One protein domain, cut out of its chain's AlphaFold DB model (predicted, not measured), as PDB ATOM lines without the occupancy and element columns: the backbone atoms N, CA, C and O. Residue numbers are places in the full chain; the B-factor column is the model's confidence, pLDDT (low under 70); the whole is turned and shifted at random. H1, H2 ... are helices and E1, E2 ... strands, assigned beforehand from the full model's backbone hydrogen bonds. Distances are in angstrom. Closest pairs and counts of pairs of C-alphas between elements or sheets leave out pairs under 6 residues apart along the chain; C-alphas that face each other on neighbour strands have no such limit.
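Overview. This is residues 3 to 79, 129 to 160 and 268 to 295 of the 575 residues of an uncharacterized protein of Candidatus Marinimicrobia bacterium (UniProt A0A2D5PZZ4). A twisted five-stranded sheet is the core of three layers, helices on both its faces: H1 and H2 side by side over one, H3 over the other. The tip of hairpin E2 and E3 makes one end of the longest axis. The printed 137 residues hold, in order, E1 E2 E3 H1 E4 E5 H2 E6 H3; the mixed sheet runs E3 E2 E1 E4 E6. The class is mixed, helices and strands; the whole is compact, radius of gyration of the C-alphas 14.1 A, spanning 45 by 33 by 29 A.

Arrangement. E1, residues 3 to 6, E2, 10 to 19, and E3, 22 to 32, form a meander, each strand the antiparallel neighbour of the one before; N 5 and O 12 are 2.9 A apart, N 15 and O 27 2.8 A. H1, residues 44 to 61, is on the sheet over E3 and E2, height 9.7 A, its closest C-alphas to E3 being Leu 58 and Ile 31, 6.4 A. E4, residues 68 to 73, is parallel to E1, with N 4 and O 70 2.8 A apart. E3, H1 and E4 form a split strand-helix-strand unit, two same-way strands with E2 and E1 between them, its crossover right-handed. E5, residues 129 to 131, pairs with no named strand and meets H2, residues 132 to 144, only through their link. H2 touches H1 at a shallow tilt of 28 degrees, the same way; the closest C-alphas, Asn 48 and Asp 137, are 6.8 A apart. E6, residues 148 to 154, is parallel to E4, with N 71 and O 151 2.8 A apart. H3, residues 270 to 280, is on the opposite face, height 7.8 A; C-alphas Ser 5 and Leu 272 are the closest of E1 and H3, 6.3 A. Every O i to N i+4 pair is within hydrogen-bond range in H2, 13 of 14 in H1, 6 of 7 in H3.

Along the chain. E1 begins at C-alpha 3 (-88.618, -43.254, 178.309). E2 is 28.9 A long, E3 29.8 A, bending by 50 degrees at residue 26, and H1 25.9 A. H3 ends at C-alpha 280 (-84.582, -52.005, 178.002).

Size, cuts and confidence. The farthest C-alphas, Asn 20 and Asp 43, are 45.6 A apart. The printed part has two cuts: across the first, with 49 residues of the chain not printed, C-alphas 79 and 129 are 4.9 A apart; across the second, with 107 not printed, C-alphas 160 and 268 are 24.2 A apart. The link E3 to H1 is long; residues 281 to 295 hold no named element. The pLDDT is under 70 at residues 20 and 41 to 42.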
ATOM      1  N   TYR A   3     -88.193 -42.897 179.661       95.44
ATOM      2  CA  TYR A   3     -88.618 -43.254 178.309       95.44
ATOM      3  C   TYR A   3     -89.983 -42.643 178.032       95.44
ATOM      4  O   TYR A   3     -90.915 -42.834 178.812       95.44
ATOM      5  N   LEU A   4     -90.080 -41.924 176.922       96.88
ATOM      6  CA  LEU A   4     -91.279 -41.252 176.443       96.88
ATOM      7  C   LEU A   4     -91.710 -41.919 175.137       96.88
ATOM      8  O   LEU A   4     -90.918 -42.008 174.200       96.88
ATOM      9  N   SER A   5     -92.950 -42.388 175.065       96.25
ATOM     10  CA  SER A   5     -93.511 -42.972 173.843       96.25
ATOM     11  C   SER A   5     -94.844 -42.319 173.522       96.25
ATOM     12  O   SER A   5     -95.735 -42.292 174.372       96.25
ATOM     13  N   PHE A   6     -94.956 -41.796 172.306       90.88
ATOM     14  CA  PHE A   6     -96.159 -41.137 171.809       90.88
ATOM     15  C   PHE A   6     -96.982 -42.098 170.952       90.88
ATOM     16  O   PHE A   6     -96.418 -42.893 170.205       90.88
ATOM     17  N   ASN A   7     -98.301 -41.972 171.025       85.94
ATOM     18  CA  ASN A   7     -99.209 -42.347 169.941       85.94
ATOM     19  C   ASN A   7    -100.144 -41.162 169.635       85.94
ATOM     20  O   ASN A   7     -99.919 -40.056 170.132       85.94
ATOM     21  N   GLU A   8    -101.195 -41.380 168.846       82.06
ATOM     22  CA  GLU A   8    -102.127 -40.331 168.419       82.06
ATOM     23  C   GLU A   8    -102.800 -39.582 169.585       82.06
ATOM     24  O   GLU A   8    -103.081 -38.391 169.481       82.06
ATOM     25  N   SER A   9    -103.027 -40.251 170.722       87.31
ATOM     26  CA  SER A   9    -103.907 -39.750 171.791       87.31
ATOM     27  C   SER A   9    -103.321 -39.814 173.203       87.31
ATOM     28  O   SER A   9    -103.975 -39.394 174.161       87.31
ATOM     29  N   SER A  10    -102.103 -40.326 173.377       92.94
ATOM     30  CA  SER A  10    -101.478 -40.483 174.691       92.94
ATOM     31  C   SER A  10     -99.949 -40.399 174.654       92.94
ATOM     32  O   SER A  10     -99.297 -40.691 173.652       92.94
ATOM     33  N   LEU A  11     -99.380 -40.016 175.796       94.94
ATOM     34  CA  LEU A  11     -97.953 -40.039 176.091       94.94
ATOM     35  C   LEU A  11     -97.701 -41.013 177.245       94.94
ATOM     36  O   LEU A  11     -98.120 -40.773 178.379       94.94
ATOM     37  N   LEU A  12     -96.991 -42.105 176.966       95.69
ATOM     38  CA  LEU A  12     -96.520 -43.036 177.986       95.69
ATOM     39  C   LEU A  12     -95.135 -42.605 178.474       95.69
ATOM     40  O   LEU A  12     -94.190 -42.531 177.686       95.69
ATOM     41  N   CYS A  13     -94.994 -42.386 179.779       95.31
ATOM     42  CA  CYS A  13     -93.714 -42.104 180.416       95.31
ATOM     43  C   CYS A  13     -93.371 -43.190 181.431       95.31
ATOM     44  O   CYS A  13     -94.151 -43.455 182.347       95.31
ATOM     45  N   SER A  14     -92.186 -43.786 181.306       92.69
ATOM     46  CA  SER A  14     -91.625 -44.669 182.328       92.69
ATOM     47  C   SER A  14     -90.314 -44.116 182.879       92.69
ATOM     48  O   SER A  14     -89.442 -43.659 182.139       92.69
ATOM     49  N   VAL A  15     -90.171 -44.169 184.201       91.94
ATOM     50  CA  VAL A  15     -89.019 -43.661 184.950       91.94
ATOM     51  C   VAL A  15     -88.207 -44.830 185.464       91.94
ATOM     52  O   VAL A  15     -88.735 -45.770 186.058       91.94
ATOM     53  N   TRP A  16     -86.901 -44.752 185.251       89.06
ATOM     54  CA  TRP A  16     -85.987 -45.844 185.521       89.06
ATOM     55  C   TRP A  16     -84.779 -45.375 186.312       89.06
ATOM     56  O   TRP A  16     -84.119 -44.381 185.979       89.06
ATOM     57  N   SER A  17     -84.442 -46.178 187.315       84.88
ATOM     58  CA  SER A  17     -83.225 -46.057 188.108       84.88
ATOM     59  C   SER A  17     -82.295 -47.238 187.837       84.88
ATOM     60  O   SER A  17     -82.712 -48.293 187.356       84.88
ATOM     61  N   GLN A  18     -81.010 -47.062 188.134       79.75
ATOM     62  CA  GLN A  18     -80.026 -48.130 188.021       79.75
ATOM     63  C   GLN A  18     -79.674 -48.630 189.421       79.75
ATOM     64  O   GLN A  18     -79.047 -47.919 190.206       79.75
ATOM     65  N   GLN A  19     -80.075 -49.860 189.740       71.12
ATOM     66  CA  GLN A  19     -79.782 -50.488 191.026       71.12
ATOM     67  C   GLN A  19     -78.975 -51.766 190.791       71.12
ATOM     68  O   GLN A  19     -79.421 -52.682 190.104       71.12
ATOM     69  N   ASN A  20     -77.762 -51.842 191.353       69.94
ATOM     70  CA  ASN A  20     -76.844 -52.978 191.166       69.94
ATOM     71  C   ASN A  20     -76.615 -53.342 189.682       69.94
ATOM     72  O   ASN A  20     -76.691 -54.516 189.317       69.94
ATOM     73  N   GLU A  21     -76.387 -52.332 188.834       70.06
ATOM     74  CA  GLU A  21     -76.194 -52.464 187.375       70.06
ATOM     75  C   GLU A  21     -77.402 -53.018 186.597       70.06
ATOM     76  O   GLU A  21     -77.296 -53.274 185.399       70.06
ATOM     77  N   LYS A  22     -78.568 -53.163 187.237       73.12
ATOM     78  CA  LYS A  22     -79.809 -53.564 186.570       73.12
ATOM     79  C   LYS A  22     -80.785 -52.389 186.486       73.12
ATOM     80  O   LYS A  22     -80.909 -51.649 187.467       73.12
ATOM     81  N   PRO A  23     -81.470 -52.207 185.343       77.88
ATOM     82  CA  PRO A  23     -82.525 -51.214 185.230       77.88
ATOM     83  C   PRO A  23     -83.706 -51.620 186.118       77.88
ATOM     84  O   PRO A  23     -84.121 -52.780 186.121       77.88
ATOM     85  N   PHE A  24     -84.218 -50.660 186.882       82.31
ATOM     86  CA  PHE A  24     -85.363 -50.806 187.773       82.31
ATOM     87  C   PHE A  24     -86.406 -49.738 187.434       82.31
ATOM     88  O   PHE A  24     -86.089 -48.546 187.477       82.31
ATOM     89  N   LEU A  25     -87.623 -50.170 187.096       87.25
ATOM     90  CA  LEU A  25     -88.763 -49.304 186.803       87.25
ATOM     91  C   LEU A  25     -89.293 -48.743 188.123       87.25
ATOM     92  O   LEU A  25     -89.778 -49.491 188.964       87.25
ATOM     93  N   THR A  26     -89.173 -47.435 188.321       86.25
ATOM     94  CA  THR A  26     -89.619 -46.770 189.554       86.25
ATOM     95  C   THR A  26     -91.044 -46.254 189.448       86.25
ATOM     96  O   THR A  26     -91.771 -46.263 190.434       86.25
ATOM     97  N   GLN A  27     -91.439 -45.778 188.268       88.12
ATOM     98  CA  GLN A  27     -92.748 -45.177 188.038       88.12
ATOM     99  C   GLN A  27     -93.127 -45.309 186.566       88.12
ATOM    100  O   GLN A  27     -92.256 -45.281 185.696       88.12
ATOM    101  N   ILE A  28     -94.421 -45.430 186.287       90.56
ATOM    102  CA  ILE A  28     -94.973 -45.387 184.938       90.56
ATOM    103  C   ILE A  28     -96.304 -44.638 184.963       90.56
ATOM    104  O   ILE A  28     -97.116 -44.851 185.859       90.56
ATOM    105  N   THR A  29     -96.503 -43.761 183.989       92.12
ATOM    106  CA  THR A  29     -97.681 -42.900 183.866       92.12
ATOM    107  C   THR A  29     -98.097 -42.842 182.401       92.12
ATOM    108  O   THR A  29     -97.249 -42.768 181.509       92.12
ATOM    109  N   LEU A  30     -99.406 -42.828 182.160       93.75
ATOM    110  CA  LEU A  30     -99.999 -42.585 180.851       93.75
ATOM    111  C   LEU A  30    -100.762 -41.258 180.889       93.75
ATOM    112  O   LEU A  30    -101.787 -41.157 181.560       93.75
ATOM    113  N   ILE A  31    -100.276 -40.263 180.155       94.88
ATOM    114  CA  ILE A  31    -100.929 -38.960 180.025       94.88
ATOM    115  C   ILE A  31    -101.811 -38.967 178.771       94.88
ATOM    116  O   ILE A  31    -101.278 -39.115 177.671       94.88
ATOM    117  N   PRO A  32    -103.140 -38.798 178.885       93.06
ATOM    118  CA  PRO A  32    -103.986 -38.572 177.720       93.06
ATOM    119  C   PRO A  32    -103.704 -37.186 177.129       93.06
ATOM    120  O   PRO A  32    -103.573 -36.200 177.859       93.06
ATOM    121  N   LEU A  33    -103.627 -37.111 175.806       91.75
ATOM    122  CA  LEU A  33    -103.426 -35.862 175.080       91.75
ATOM    123  C   LEU A  33    -104.753 -35.111 174.949       91.75
ATOM    124  O   LEU A  33    -105.828 -35.706 174.875       91.75
ATOM    125  N   THR A  34    -104.687 -33.782 174.928       88.81
ATOM    126  CA  THR A  34    -105.877 -32.921 174.811       88.81
ATOM    127  C   THR A  34    -106.385 -32.771 173.379       88.81
ATOM    128  O   THR A  34    -107.457 -32.207 173.161       88.81
ATOM    129  N   GLY A  35    -105.644 -33.317 172.418       84.69
ATOM    130  CA  GLY A  35    -105.991 -33.415 171.010       84.69
ATOM    131  C   GLY A  35    -105.186 -34.525 170.345       84.69
ATOM    132  O   GLY A  35    -104.300 -35.117 170.961       84.69
ATOM    133  N   ASP A  36    -105.519 -34.798 169.090       80.56
ATOM    134  CA  ASP A  36    -104.828 -35.786 168.272       80.56
ATOM    135  C   ASP A  36    -103.574 -35.153 167.643       80.56
ATOM    136  O   ASP A  36    -103.678 -34.185 166.880       80.56
ATOM    137  N   LEU A  37    -102.391 -35.676 167.980       76.50
ATOM    138  CA  LEU A  37    -101.124 -35.179 167.426       76.50
ATOM    139  C   LEU A  37    -101.007 -35.432 165.918       76.50
ATOM    140  O   LEU A  37    -100.299 -34.688 165.239       76.50
ATOM    141  N   ASP A  38    -101.727 -36.418 165.381       71.69
ATOM    142  CA  ASP A  38    -101.797 -36.694 163.947       71.69
ATOM    143  C   ASP A  38    -102.610 -35.639 163.215       71.69
ATOM    144  O   ASP A  38    -102.168 -35.122 162.188       71.69
ATOM    145  N   ALA A  39    -103.764 -35.272 163.773       72.81
ATOM    146  CA  ALA A  39    -104.612 -34.221 163.218       72.81
ATOM    147  C   ALA A  39    -103.966 -32.829 163.326       72.81
ATOM    148  O   ALA A  39    -104.255 -31.953 162.514       72.81
ATOM    149  N   ALA A  40    -103.086 -32.624 164.309       71.88
ATOM    150  CA  ALA A  40    -102.363 -31.372 164.504       71.88
ATOM    151  C   ALA A  40    -101.149 -31.196 163.571       71.88
ATOM    152  O   ALA A  40    -100.511 -30.142 163.588       71.88
ATOM    153  N   ARG A  41    -100.800 -32.197 162.748       65.94
ATOM    154  CA  ARG A  41     -99.646 -32.093 161.844       65.94
ATOM    155  C   ARG A  41     -99.861 -31.002 160.794       65.94
ATOM    156  O   ARG A  41    -100.842 -31.011 160.057       65.94
ATOM    157  N   GLY A  42     -98.892 -30.096 160.686       66.44
ATOM    158  CA  GLY A  42     -98.960 -28.940 159.788       66.44
ATOM    159  C   GLY A  42     -99.641 -27.709 160.396       66.44
ATOM    160  O   GLY A  42     -99.632 -26.655 159.762       66.44
ATOM    161  N   ASP A  43    -100.180 -27.819 161.616       74.69
ATOM    162  CA  ASP A  43    -100.564 -26.691 162.465       74.69
ATOM    163  C   ASP A  43     -99.639 -26.652 163.688       74.69
ATOM    164  O   ASP A  43     -99.914 -27.234 164.742       74.69
ATOM    165  N   ASP A  44     -98.516 -25.953 163.536       73.62
ATOM    166  CA  ASP A  44     -97.473 -25.872 164.562       73.62
ATOM    167  C   ASP A  44     -98.001 -25.318 165.889       73.62
ATOM    168  O   ASP A  44     -97.526 -25.697 166.959       73.62
ATOM    169  N   SER A  45     -98.996 -24.424 165.846       80.81
ATOM    170  CA  SER A  45     -99.578 -23.852 167.060       80.81
ATOM    171  C   SER A  45    -100.395 -24.891 167.816       80.81
ATOM    172  O   SER A  45    -100.320 -24.945 169.045       80.81
ATOM    173  N   LEU A  46    -101.195 -25.687 167.102       84.06
ATOM    174  CA  LEU A  46    -101.992 -26.747 167.710       84.06
ATOM    175  C   LEU A  46    -101.097 -27.878 168.225       84.06
ATOM    176  O   LEU A  46    -101.273 -28.321 169.360       84.06
ATOM    177  N   PHE A  47    -100.111 -28.293 167.428       82.81
ATOM    178  CA  PHE A  47     -99.163 -29.343 167.797       82.81
ATOM    179  C   PHE A  47     -98.395 -28.978 169.075       82.81
ATOM    180  O   PHE A  47     -98.399 -29.741 170.047       82.81
ATOM    181  N   ASN A  48     -97.830 -27.766 169.126       84.38
ATOM    182  CA  ASN A  48     -97.125 -27.275 170.308       84.38
ATOM    183  C   ASN A  48     -98.040 -27.125 171.525       84.38
ATOM    184  O   ASN A  48     -97.638 -27.478 172.629       84.38
ATOM    185  N   ALA A  49     -99.285 -26.675 171.343       87.31
ATOM    186  CA  ALA A  49    -100.234 -26.573 172.449       87.31
ATOM    187  C   ALA A  49    -100.575 -27.944 173.060       87.31
ATOM    188  O   ALA A  49    -100.707 -28.051 174.283       87.31
ATOM    189  N   ILE A  50    -100.708 -28.990 172.233       89.56
ATOM    190  CA  ILE A  50    -100.940 -30.361 172.712       89.56
ATOM    191  C   ILE A  50     -99.702 -30.867 173.463       89.56
ATOM    192  O   ILE A  50     -99.846 -31.383 174.575       89.56
ATOM    193  N   LEU A  51     -98.496 -30.682 172.908       89.62
ATOM    194  CA  LEU A  51     -97.251 -31.079 173.575       89.62
ATOM    195  C   LEU A  51     -97.053 -30.349 174.908       89.62
ATOM    196  O   LEU A  51     -96.844 -31.004 175.927       89.62
ATOM    197  N   GLU A  52     -97.182 -29.022 174.943       89.75
ATOM    198  CA  GLU A  52     -97.012 -28.228 176.167       89.75
ATOM    199  C   GLU A  52     -97.963 -28.713 177.272       89.75
ATOM    200  O   GLU A  52     -97.555 -28.919 178.418       89.75
ATOM    201  N   GLN A  53     -99.233 -28.958 176.933       91.94
ATOM    202  CA  GLN A  53    -100.215 -29.474 177.889       91.94
ATOM    203  C   GLN A  53     -99.876 -30.889 178.363       91.94
ATOM    204  O   GLN A  53     -99.996 -31.167 179.559       91.94
ATOM    205  N   ALA A  54     -99.416 -31.759 177.460       93.81
ATOM    206  CA  ALA A  54     -99.004 -33.117 177.793       93.81
ATOM    207  C   ALA A  54     -97.803 -33.127 178.749       93.81
ATOM    208  O   ALA A  54     -97.849 -33.796 179.782       93.81
ATOM    209  N   PHE A  55     -96.760 -32.342 178.464       93.44
ATOM    210  CA  PHE A  55     -95.585 -32.245 179.331       93.44
ATOM    211  C   PHE A  55     -95.899 -31.544 180.657       93.44
ATOM    212  O   PHE A  55     -95.401 -31.955 181.706       93.44
ATOM    213  N   LYS A  56     -96.799 -30.556 180.663       92.94
ATOM    214  CA  LYS A  56     -97.286 -29.940 181.903       92.94
ATOM    215  C   LYS A  56     -98.026 -30.946 182.783       92.94
ATOM    216  O   LYS A  56     -97.750 -31.008 183.982       92.94
ATOM    217  N   ALA A  57     -98.923 -31.746 182.209       94.38
ATOM    218  CA  ALA A  57     -99.599 -32.825 182.928       94.38
ATOM    219  C   ALA A  57     -98.593 -33.876 183.424       94.38
ATOM    220  O   ALA A  57     -98.604 -34.219 184.607       94.38
ATOM    221  N   LEU A  58     -97.649 -34.283 182.572       94.50
ATOM    222  CA  LEU A  58     -96.583 -35.216 182.931       94.50
ATOM    223  C   LEU A  58     -95.748 -34.710 184.114       94.50
ATOM    224  O   LEU A  58     -95.523 -35.455 185.063       94.50
ATOM    225  N   SER A  59     -95.350 -33.437 184.102       91.88
ATOM    226  CA  SER A  59     -94.548 -32.822 185.169       91.88
ATOM    227  C   SER A  59     -95.258 -32.767 186.526       91.88
ATOM    228  O   SER A  59     -94.607 -32.635 187.562       91.88
ATOM    229  N   SER A  60     -96.592 -32.874 186.534       91.62
ATOM    230  CA  SER A  60     -97.374 -32.955 187.770       91.62
ATOM    231  C   SER A  60     -97.366 -34.355 188.393       91.62
ATOM    232  O   SER A  60     -97.605 -34.482 189.594       91.62
ATOM    233  N   GLU A  61     -97.052 -35.386 187.602       90.94
ATOM    234  CA  GLU A  61     -96.985 -36.783 188.043       90.94
ATOM    235  C   GLU A  61     -95.547 -37.285 188.219       90.94
ATOM    236  O   GLU A  61     -95.278 -38.083 189.119       90.94
ATOM    237  N   ILE A  62     -94.620 -36.827 187.373       90.06
ATOM    238  CA  ILE A  62     -93.233 -37.293 187.303       90.06
ATOM    239  C   ILE A  62     -92.275 -36.100 187.365       90.06
ATOM    240  O   ILE A  62     -92.380 -35.149 186.593       90.06
ATOM    241  N   GLN A  63     -91.267 -36.190 188.238       88.44
ATOM    242  CA  GLN A  63     -90.155 -35.243 188.241       88.44
ATOM    243  C   GLN A  63     -89.210 -35.540 187.069       88.44
ATOM    244  O   GLN A  63     -88.419 -36.478 187.127       88.44
ATOM    245  N   MET A  64     -89.292 -34.730 186.012       87.88
ATOM    246  CA  MET A  64     -88.460 -34.876 184.812       87.88
ATOM    247  C   MET A  64     -87.044 -34.309 184.972       87.88
ATOM    248  O   MET A  64     -86.108 -34.826 184.364       87.88
ATOM    249  N   ASP A  65     -86.879 -33.287 185.813       88.88
ATOM    250  CA  ASP A  65     -85.616 -32.566 185.993       88.88
ATOM    251  C   ASP A  65     -84.431 -33.507 186.289       88.88
ATOM    252  O   ASP A  65     -84.529 -34.419 187.121       88.88
ATOM    253  N   GLY A  66     -83.324 -33.302 185.575       86.56
ATOM    254  CA  GLY A  66     -82.079 -34.059 185.715       86.56
ATOM    255  C   GLY A  66     -82.091 -35.483 185.146       86.56
ATOM    256  O   GLY A  66     -81.156 -36.240 185.419       86.56
ATOM    257  N   HIS A  67     -83.121 -35.884 184.390       92.31
ATOM    258  CA  HIS A  67     -83.179 -37.207 183.762       92.31
ATOM    259  C   HIS A  67     -82.759 -37.193 182.289       92.31
ATOM    260  O   HIS A  67     -83.236 -36.384 181.502       92.31
ATOM    261  N   ASP A  68     -81.980 -38.200 181.897       95.19
ATOM    262  CA  ASP A  68     -81.766 -38.577 180.497       95.19
ATOM    263  C   ASP A  68     -83.068 -39.088 179.864       95.19
ATOM    264  O   ASP A  68     -83.628 -40.086 180.339       95.19
ATOM    265  N   ALA A  69     -83.527 -38.447 178.790       95.69
ATOM    266  CA  ALA A  69     -84.760 -38.766 178.081       95.69
ATOM    267  C   ALA A  69     -84.508 -39.518 176.765       95.69
ATOM    268  O   ALA A  69     -83.761 -39.072 175.890       95.69
ATOM    269  N   TYR A  70     -85.191 -40.652 176.621       96.94
ATOM    270  CA  TYR A  70     -85.226 -41.476 175.416       96.94
ATOM    271  C   TYR A  70     -86.640 -41.460 174.848       96.94
ATOM    272  O   TYR A  70     -87.594 -41.744 175.569       96.94
ATOM    273  N   VAL A  71     -86.784 -41.144 173.567       97.12
ATOM    274  CA  VAL A  71     -88.087 -40.897 172.947       97.12
ATOM    275  C   VAL A  71     -88.321 -41.839 171.778       97.12
ATOM    276  O   VAL A  71     -87.450 -41.991 170.921       97.12
ATOM    277  N   THR A  72     -89.512 -42.429 171.720       96.81
ATOM    278  CA  THR A  72     -90.014 -43.135 170.537       96.81
ATOM    279  C   THR A  72     -91.264 -42.447 170.000       96.81
ATOM    280  O   THR A  72     -92.194 -42.173 170.760       96.81
ATOM    281  N   ILE A  73     -91.294 -42.211 168.694       93.94
ATOM    282  CA  ILE A  73     -92.475 -41.728 167.966       93.94
ATOM    283  C   ILE A  73     -93.010 -42.821 167.031       93.94
ATOM    284  O   ILE A  73     -92.226 -43.687 166.627       93.94
ATOM    285  N   PRO A  74     -94.293 -42.786 166.646       90.38
ATOM    286  CA  PRO A  74     -94.829 -43.740 165.685       90.38
ATOM    287  C   PRO A  74     -94.060 -43.731 164.359       90.38
ATOM    288  O   PRO A  74     -93.658 -42.672 163.871       90.38
ATOM    289  N   ASP A  75     -93.879 -44.904 163.743       87.81
ATOM    290  CA  ASP A  75     -93.153 -45.026 162.462       87.81
ATOM    291  C   ASP A  75     -93.766 -44.155 161.351       87.81
ATOM    292  O   ASP A  75     -93.055 -43.609 160.512       87.81
ATOM    293  N   TYR A  76     -95.085 -43.959 161.368       84.94
ATOM    294  CA  TYR A  76     -95.803 -43.176 160.361       84.94
ATOM    295  C   TYR A  76     -95.682 -41.645 160.538       84.94
ATOM    296  O   TYR A  76     -96.215 -40.896 159.717       84.94
ATOM    297  N   TRP A  77     -94.993 -41.158 161.581       84.19
ATOM    298  CA  TRP A  77     -94.632 -39.735 161.729       84.19
ATOM    299  C   TRP A  77     -93.378 -39.350 160.939       84.19
ATOM    300  O   TRP A  77     -93.098 -38.162 160.765       84.19
ATOM    301  N   ALA A  78     -92.625 -40.338 160.458       87.69
ATOM    302  CA  ALA A  78     -91.442 -40.137 159.638       87.69
ATOM    303  C   ALA A  78     -91.601 -40.826 158.275       87.69
ATOM    304  O   ALA A  78     -92.311 -41.821 158.125       87.69
ATOM    305  N   HIS A  79     -90.907 -40.320 157.258       86.19
ATOM    306  CA  HIS A  79     -90.814 -41.009 155.973       86.19
ATOM    307  C   HIS A  79     -89.628 -41.966 155.994       86.19
ATOM    308  O   HIS A  79     -88.476 -41.534 155.951       86.19
ATOM    309  N   HIS A 129     -86.642 -39.465 156.693       92.31
ATOM    310  CA  HIS A 129     -86.934 -38.034 156.631       92.31
ATOM    311  C   HIS A 129     -87.935 -37.667 157.727       92.31
ATOM    312  O   HIS A 129     -89.029 -38.225 157.784       92.31
ATOM    313  N   LEU A 130     -87.568 -36.721 158.586       91.50
ATOM    314  CA  LEU A 130     -88.363 -36.307 159.740       91.50
ATOM    315  C   LEU A 130     -88.695 -34.813 159.633       91.50
ATOM    316  O   LEU A 130     -87.771 -34.031 159.380       91.50
ATOM    317  N   PRO A 131     -89.955 -34.388 159.851       88.62
ATOM    318  CA  PRO A 131     -90.288 -32.971 159.930       88.62
ATOM    319  C   PRO A 131     -89.415 -32.255 160.970       88.62
ATOM    320  O   PRO A 131     -89.274 -32.696 162.113       88.62
ATOM    321  N   THR A 132     -88.811 -31.140 160.568       87.50
ATOM    322  CA  THR A 132     -87.836 -30.395 161.380       87.50
ATOM    323  C   THR A 132     -88.474 -29.848 162.653       87.50
ATOM    324  O   THR A 132     -87.865 -29.911 163.724       87.50
ATOM    325  N   LEU A 133     -89.703 -29.339 162.538       84.25
ATOM    326  CA  LEU A 133     -90.450 -28.763 163.655       84.25
ATOM    327  C   LEU A 133     -90.841 -29.831 164.674       84.25
ATOM    328  O   LEU A 133     -90.515 -29.676 165.841       84.25
ATOM    329  N   LEU A 134     -91.354 -30.984 164.224       86.88
ATOM    330  CA  LEU A 134     -91.662 -32.128 165.093       86.88
ATOM    331  C   LEU A 134     -90.485 -32.497 166.012       86.88
ATOM    332  O   LEU A 134     -90.639 -32.626 167.224       86.88
ATOM    333  N   MET A 135     -89.292 -32.653 165.434       89.38
ATOM    334  CA  MET A 135     -88.078 -32.958 166.197       89.38
ATOM    335  C   MET A 135     -87.728 -31.839 167.181       89.38
ATOM    336  O   MET A 135     -87.423 -32.112 168.345       89.38
ATOM    337  N   SER A 136     -87.766 -30.593 166.706       86.94
ATOM    338  CA  SER A 136     -87.364 -29.418 167.480       86.94
ATOM    339  C   SER A 136     -88.292 -29.185 168.671       86.94
ATOM    340  O   SER A 136     -87.799 -28.961 169.774       86.94
ATOM    341  N   ASP A 137     -89.600 -29.328 168.476       87.88
ATOM    342  CA  ASP A 137     -90.640 -29.080 169.476       87.88
ATOM    343  C   ASP A 137     -90.611 -30.129 170.594       87.88
ATOM    344  O   ASP A 137     -90.654 -29.788 171.780       87.88
ATOM    345  N   ILE A 138     -90.426 -31.409 170.244       90.88
ATOM    346  CA  ILE A 138     -90.224 -32.481 171.232       90.88
ATOM    347  C   ILE A 138     -88.930 -32.235 172.020       90.88
ATOM    348  O   ILE A 138     -88.917 -32.333 173.251       90.88
ATOM    349  N   LYS A 139     -87.828 -31.907 171.329       91.25
ATOM    350  CA  LYS A 139     -86.521 -31.667 171.961       91.25
ATOM    351  C   LYS A 139     -86.558 -30.470 172.914       91.25
ATOM    352  O   LYS A 139     -85.985 -30.540 174.006       91.25
ATOM    353  N   LEU A 140     -87.226 -29.390 172.503       89.56
ATOM    354  CA  LEU A 140     -87.406 -28.181 173.299       89.56
ATOM    355  C   LEU A 140     -88.266 -28.479 174.527       89.56
ATOM    356  O   LEU A 140     -87.813 -28.215 175.635       89.56
ATOM    357  N   SER A 141     -89.419 -29.130 174.341       90.50
ATOM    358  CA  SER A 141     -90.329 -29.512 175.428       90.50
ATOM    359  C   SER A 141     -89.608 -30.333 176.504       90.50
ATOM    360  O   SER A 141     -89.665 -30.017 177.686       90.50
ATOM    361  N   ILE A 142     -88.827 -31.349 176.124       91.56
ATOM    362  CA  ILE A 142     -88.040 -32.145 177.088       91.56
ATOM    363  C   ILE A 142     -87.067 -31.265 177.887       91.56
ATOM    364  O   ILE A 142     -86.971 -31.398 179.110       91.56
ATOM    365  N   SER A 143     -86.384 -30.349 177.196       91.31
ATOM    366  CA  SER A 143     -85.393 -29.451 177.798       91.31
ATOM    367  C   SER A 143     -86.036 -28.411 178.726       91.31
ATOM    368  O   SER A 143     -85.490 -28.115 179.787       91.31
ATOM    369  N   GLU A 144     -87.203 -27.873 178.363       91.38
ATOM    370  CA  GLU A 144     -87.967 -26.906 179.164       91.38
ATOM    371  C   GLU A 144     -88.411 -27.484 180.512       91.38
ATOM    372  O   GLU A 144     -88.416 -26.778 181.520       91.38
ATOM    373  N   PHE A 145     -88.711 -28.785 180.548       90.50
ATOM    374  CA  PHE A 145     -89.054 -29.510 181.773       90.50
ATOM    375  C   PHE A 145     -87.830 -30.107 182.501       90.50
ATOM    376  O   PHE A 145     -87.989 -30.894 183.439       90.50
ATOM    377  N   GLY A 146     -86.612 -29.701 182.120       86.25
ATOM    378  CA  GLY A 146     -85.363 -29.992 182.838       86.25
ATOM    379  C   GLY A 146     -84.733 -31.358 182.548       86.25
ATOM    380  O   GLY A 146     -83.757 -31.727 183.200       86.25
ATOM    381  N   ALA A 147     -85.263 -32.123 181.592       92.81
ATOM    382  CA  ALA A 147     -84.679 -33.393 181.165       92.81
ATOM    383  C   ALA A 147     -83.687 -33.190 180.003       92.81
ATOM    384  O   ALA A 147     -83.802 -32.244 179.223       92.81
ATOM    385  N   GLU A 148     -82.716 -34.092 179.859       93.88
ATOM    386  CA  GLU A 148     -81.738 -34.046 178.768       93.88
ATOM    387  C   GLU A 148     -82.191 -34.951 177.606       93.88
ATOM    388  O   GLU A 148     -82.310 -36.163 177.793       93.88
ATOM    389  N   PRO A 149     -82.458 -34.423 176.398       94.88
ATOM    390  CA  PRO A 149     -82.872 -35.237 175.255       94.88
ATOM    391  C   PRO A 149     -81.688 -36.046 174.697       94.88
ATOM    392  O   PRO A 149     -80.886 -35.536 173.913       94.88
ATOM    393  N   ILE A 150     -81.593 -37.326 175.075       95.12
ATOM    394  CA  ILE A 150     -80.466 -38.200 174.712       95.12
ATOM    395  C   ILE A 150     -80.682 -38.896 173.372       95.12
ATOM    396  O   ILE A 150     -79.754 -38.978 172.564       95.12
ATOM    397  N   TRP A 151     -81.880 -39.426 173.123       95.94
ATOM    398  CA  TRP A 151     -82.157 -40.191 171.908       95.94
ATOM    399  C   TRP A 151     -83.605 -40.041 171.453       95.94
ATOM    400  O   TRP A 151     -84.516 -40.123 172.273       95.94
ATOM    401  N   LEU A 152     -83.795 -39.884 170.145       96.69
ATOM    402  CA  LEU A 152     -85.087 -39.967 169.468       96.69
ATOM    403  C   LEU A 152     -84.981 -40.972 168.322       96.69
ATOM    404  O   LEU A 152     -84.026 -40.929 167.545       96.69
ATOM    405  N   GLY A 153     -85.983 -41.828 168.190       96.25
ATOM    406  CA  GLY A 153     -86.167 -42.693 167.032       96.25
ATOM    407  C   GLY A 153     -87.635 -43.038 166.846       96.25
ATOM    408  O   GLY A 153     -88.473 -42.688 167.675       96.25
ATOM    409  N   THR A 154     -87.956 -43.724 165.759       95.38
ATOM    410  CA  THR A 154     -89.289 -44.299 165.601       95.38
ATOM    411  C   THR A 154     -89.425 -45.615 166.373       95.38
ATOM    412  O   THR A 154     -88.439 -46.169 166.871       95.38
ATOM    413  N   GLU A 155     -90.645 -46.130 166.492       95.31
ATOM    414  CA  GLU A 155     -90.934 -47.413 167.142       95.31
ATOM    415  C   GLU A 155     -90.094 -48.562 166.571       95.31
ATOM    416  O   GLU A 155     -89.452 -49.289 167.337       95.31
ATOM    417  N   SER A 156     -89.996 -48.689 165.241       94.12
ATOM    418  CA  SER A 156     -89.156 -49.724 164.626       94.12
ATOM    419  C   SER A 156     -87.668 -49.559 164.947       94.12
ATOM    420  O   SER A 156     -86.963 -50.543 165.196       94.12
ATOM    421  N   MET A 157     -87.188 -48.319 165.061       94.88
ATOM    422  CA  MET A 157     -85.795 -48.012 165.401       94.88
ATOM    423  C   MET A 157     -85.385 -48.491 166.802       94.88
ATOM    424  O   MET A 157     -84.188 -48.603 167.076       94.88
ATOM    425  N   ALA A 158     -86.337 -48.846 167.671       95.44
ATOM    426  CA  ALA A 158     -86.055 -49.475 168.961       95.44
ATOM    427  C   ALA A 158     -85.432 -50.883 168.830       95.44
ATOM    428  O   ALA A 158     -84.756 -51.342 169.752       95.44
ATOM    429  N   PHE A 159     -85.642 -51.573 167.702       94.25
ATOM    430  CA  PHE A 159     -85.229 -52.972 167.523       94.25
ATOM    431  C   PHE A 159     -84.565 -53.305 166.179       94.25
ATOM    432  O   PHE A 159     -84.211 -54.470 165.970       94.25
ATOM    433  N   THR A 160     -84.393 -52.347 165.267       92.69
ATOM    434  CA  THR A 160     -83.783 -52.565 163.937       92.69
ATOM    435  C   THR A 160     -82.263 -52.386 163.899       92.69
ATOM    436  O   THR A 160     -81.654 -52.445 162.835       92.69
ATOM    437  N   MET A 268    -102.957 -49.784 180.244       90.56
ATOM    438  CA  MET A 268    -102.182 -48.965 179.312       90.56
ATOM    439  C   MET A 268    -102.119 -49.614 177.917       90.56
ATOM    440  O   MET A 268    -102.235 -50.839 177.801       90.56
ATOM    441  N   PRO A 269    -101.917 -48.830 176.838       92.38
ATOM    442  CA  PRO A 269    -101.757 -49.370 175.493       92.38
ATOM    443  C   PRO A 269    -100.617 -50.392 175.421       92.38
ATOM    444  O   PRO A 269     -99.447 -50.072 175.636       92.38
ATOM    445  N   TYR A 270    -100.959 -51.638 175.085       93.06
ATOM    446  CA  TYR A 270     -99.995 -52.741 175.039       93.06
ATOM    447  C   TYR A 270     -98.868 -52.503 174.022       93.06
ATOM    448  O   TYR A 270     -97.736 -52.922 174.264       93.06
ATOM    449  N   HIS A 271     -99.162 -51.800 172.926       94.31
ATOM    450  CA  HIS A 271     -98.179 -51.420 171.915       94.31
ATOM    451  C   HIS A 271     -97.048 -50.569 172.515       94.31
ATOM    452  O   HIS A 271     -95.879 -50.955 172.471       94.31
ATOM    453  N   LEU A 272     -97.402 -49.472 173.195       94.75
ATOM    454  CA  LEU A 272     -96.443 -48.569 173.839       94.75
ATOM    455  C   LEU A 272     -95.631 -49.282 174.930       94.75
ATOM    456  O   LEU A 272     -94.409 -49.132 175.005       94.75
ATOM    457  N   LEU A 273     -96.289 -50.120 175.738       94.12
ATOM    458  CA  LEU A 273     -95.612 -50.949 176.741       94.12
ATOM    459  C   LEU A 273     -94.593 -51.906 176.111       94.12
ATOM    460  O   LEU A 273     -93.505 -52.110 176.659       94.12
ATOM    461  N   SER A 274     -94.937 -52.496 174.964       94.94
ATOM    462  CA  SER A 274     -94.066 -53.414 174.231       94.94
ATOM    463  C   SER A 274     -92.827 -52.698 173.698       94.94
ATOM    464  O   SER A 274     -91.715 -53.185 173.912       94.94
ATOM    465  N   ILE A 275     -92.994 -51.517 173.098       95.56
ATOM    466  CA  ILE A 275     -91.884 -50.690 172.602       95.56
ATOM    467  C   ILE A 275     -90.939 -50.275 173.737       95.56
ATOM    468  O   ILE A 275     -89.733 -50.515 173.650       95.56
ATOM    469  N   GLN A 276     -91.455 -49.742 174.850       93.81
ATOM    470  CA  GLN A 276     -90.590 -49.368 175.980       93.81
ATOM    471  C   GLN A 276     -89.902 -50.581 176.619       93.81
ATOM    472  O   GLN A 276     -88.757 -50.488 177.059       93.81
ATOM    473  N   SER A 277     -90.551 -51.748 176.614       92.44
ATOM    474  CA  SER A 277     -89.937 -52.991 177.097       92.44
ATOM    475  C   SER A 277     -88.807 -53.484 176.194       92.44
ATOM    476  O   SER A 277     -87.806 -53.988 176.701       92.44
ATOM    477  N   ILE A 278     -88.932 -53.315 174.873       93.56
ATOM    478  CA  ILE A 278     -87.847 -53.579 173.915       93.56
ATOM    479  C   ILE A 278     -86.642 -52.689 174.215       93.56
ATOM    480  O   ILE A 278     -85.520 -53.192 174.251       93.56
ATOM    481  N   MET A 279     -86.868 -51.397 174.474       91.19
ATOM    482  CA  MET A 279     -85.800 -50.410 174.691       91.19
ATOM    483  C   MET A 279     -84.866 -50.758 175.860       91.19
ATOM    484  O   MET A 279     -83.712 -50.327 175.864       91.19
ATOM    485  N   VAL A 280     -85.347 -51.542 176.831       88.69
ATOM    486  CA  VAL A 280     -84.582 -52.005 178.002       88.69
ATOM    487  C   VAL A 280     -84.188 -53.490 177.937       88.69
ATOM    488  O   VAL A 280     -83.446 -53.968 178.799       88.69
ATOM    489  N   ASP A 281     -84.661 -54.249 176.942       89.19
ATOM    490  CA  ASP A 281     -84.336 -55.668 176.768       89.19
ATOM    491  C   ASP A 281     -83.094 -55.839 175.867       89.19
ATOM    492  O   ASP A 281     -83.137 -55.653 174.654       89.19
ATOM    493  N   ASP A 282     -81.999 -56.323 176.466       87.44
ATOM    494  CA  ASP A 282     -80.714 -56.652 175.818       87.44
ATOM    495  C   ASP A 282     -80.773 -57.659 174.646       87.44
ATOM    496  O   ASP A 282     -79.753 -57.971 174.018       87.44
ATOM    497  N   LYS A 283     -81.943 -58.240 174.362       88.69
ATOM    498  CA  LYS A 283     -82.158 -59.060 173.167       88.69
ATOM    499  C   LYS A 283     -82.263 -58.234 171.895       88.69
ATOM    500  O   LYS A 283     -81.931 -58.780 170.839       88.69
ATOM    501  N   PHE A 284     -82.728 -56.997 172.001       92.31
ATOM    502  CA  PHE A 284     -82.933 -56.098 170.877       92.31
ATOM    503  C   PHE A 284     -81.797 -55.082 170.812       92.31
ATOM    504  O   PHE A 284     -81.148 -54.783 171.814       92.31
ATOM    505  N   SER A 285     -81.528 -54.593 169.607       91.56
ATOM    506  CA  SER A 285     -80.585 -53.501 169.398       91.56
ATOM    507  C   SER A 285     -81.319 -52.343 168.756       91.56
ATOM    508  O   SER A 285     -82.090 -52.549 167.821       91.56
ATOM    509  N   ARG A 286     -81.048 -51.132 169.234       92.00
ATOM    510  CA  ARG A 286     -81.567 -49.900 168.638       92.00
ATOM    511  C   ARG A 286     -80.758 -49.529 167.403       92.00
ATOM    512  O   ARG A 286     -79.565 -49.838 167.349       92.00
ATOM    513  N   SER A 287     -81.407 -48.876 166.445       91.44
ATOM    514  CA  SER A 287     -80.745 -48.229 165.308       91.44
ATOM    515  C   SER A 287     -79.613 -47.313 165.794       91.44
ATOM    516  O   SER A 287     -79.675 -46.770 166.902       91.44
ATOM    517  N   ASN A 288     -78.570 -47.139 164.974       88.75
ATOM    518  CA  ASN A 288     -77.508 -46.183 165.299       88.75
ATOM    519  C   ASN A 288     -77.958 -44.743 165.046       88.75
ATOM    520  O   ASN A 288     -77.301 -43.809 165.508       88.75
ATOM    521  N   MET A 289     -79.064 -44.555 164.323       91.81
ATOM    522  CA  MET A 289     -79.685 -43.253 164.172       91.81
ATOM    523  C   MET A 289     -80.158 -42.704 165.509       91.81
ATOM    524  O   MET A 289     -80.783 -43.387 166.321       91.81
ATOM    525  N   ASN A 290     -79.878 -41.421 165.697       93.50
ATOM    526  CA  ASN A 290     -80.450 -40.604 166.746       93.50
ATOM    527  C   ASN A 290     -81.015 -39.343 166.099       93.50
ATOM    528  O   ASN A 290     -80.261 -38.473 165.665       93.50
ATOM    529  N   LEU A 291     -82.335 -39.230 166.060       94.75
ATOM    530  CA  LEU A 291     -83.022 -38.131 165.390       94.75
ATOM    531  C   LEU A 291     -82.933 -36.802 166.170       94.75
ATOM    532  O   LEU A 291     -83.344 -35.773 165.650       94.75
ATOM    533  N   PHE A 292     -82.369 -36.790 167.387       92.62
ATOM    534  CA  PHE A 292     -81.972 -35.555 168.084       92.62
ATOM    535  C   PHE A 292     -80.548 -35.091 167.758       92.62
ATOM    536  O   PHE A 292     -80.172 -33.970 168.135       92.62
ATOM    537  N   SER A 293     -79.751 -35.953 167.121       90.19
ATOM    538  CA  SER A 293     -78.379 -35.651 166.715       90.19
ATOM    539  C   SER A 293     -78.342 -34.896 165.385       90.19
ATOM    540  O   SER A 293     -79.374 -34.547 164.816       90.19
ATOM    541  N   THR A 294     -77.144 -34.586 164.894       86.94
ATOM    542  CA  THR A 294     -76.984 -33.905 163.609       86.94
ATOM    543  C   THR A 294     -77.485 -34.790 162.467       86.94
ATOM    544  O   THR A 294     -77.041 -35.926 162.317       86.94
ATOM    545  N   ALA A 295     -78.392 -34.246 161.653       90.56
ATOM    546  CA  ALA A 295     -78.853 -34.861 160.412       90.56
ATOM    547  C   ALA A 295     -77.673 -35.175 159.478       90.56
ATOM    548  O   ALA A 295     -76.748 -34.371 159.346       90.56
TER     549      ALA A 295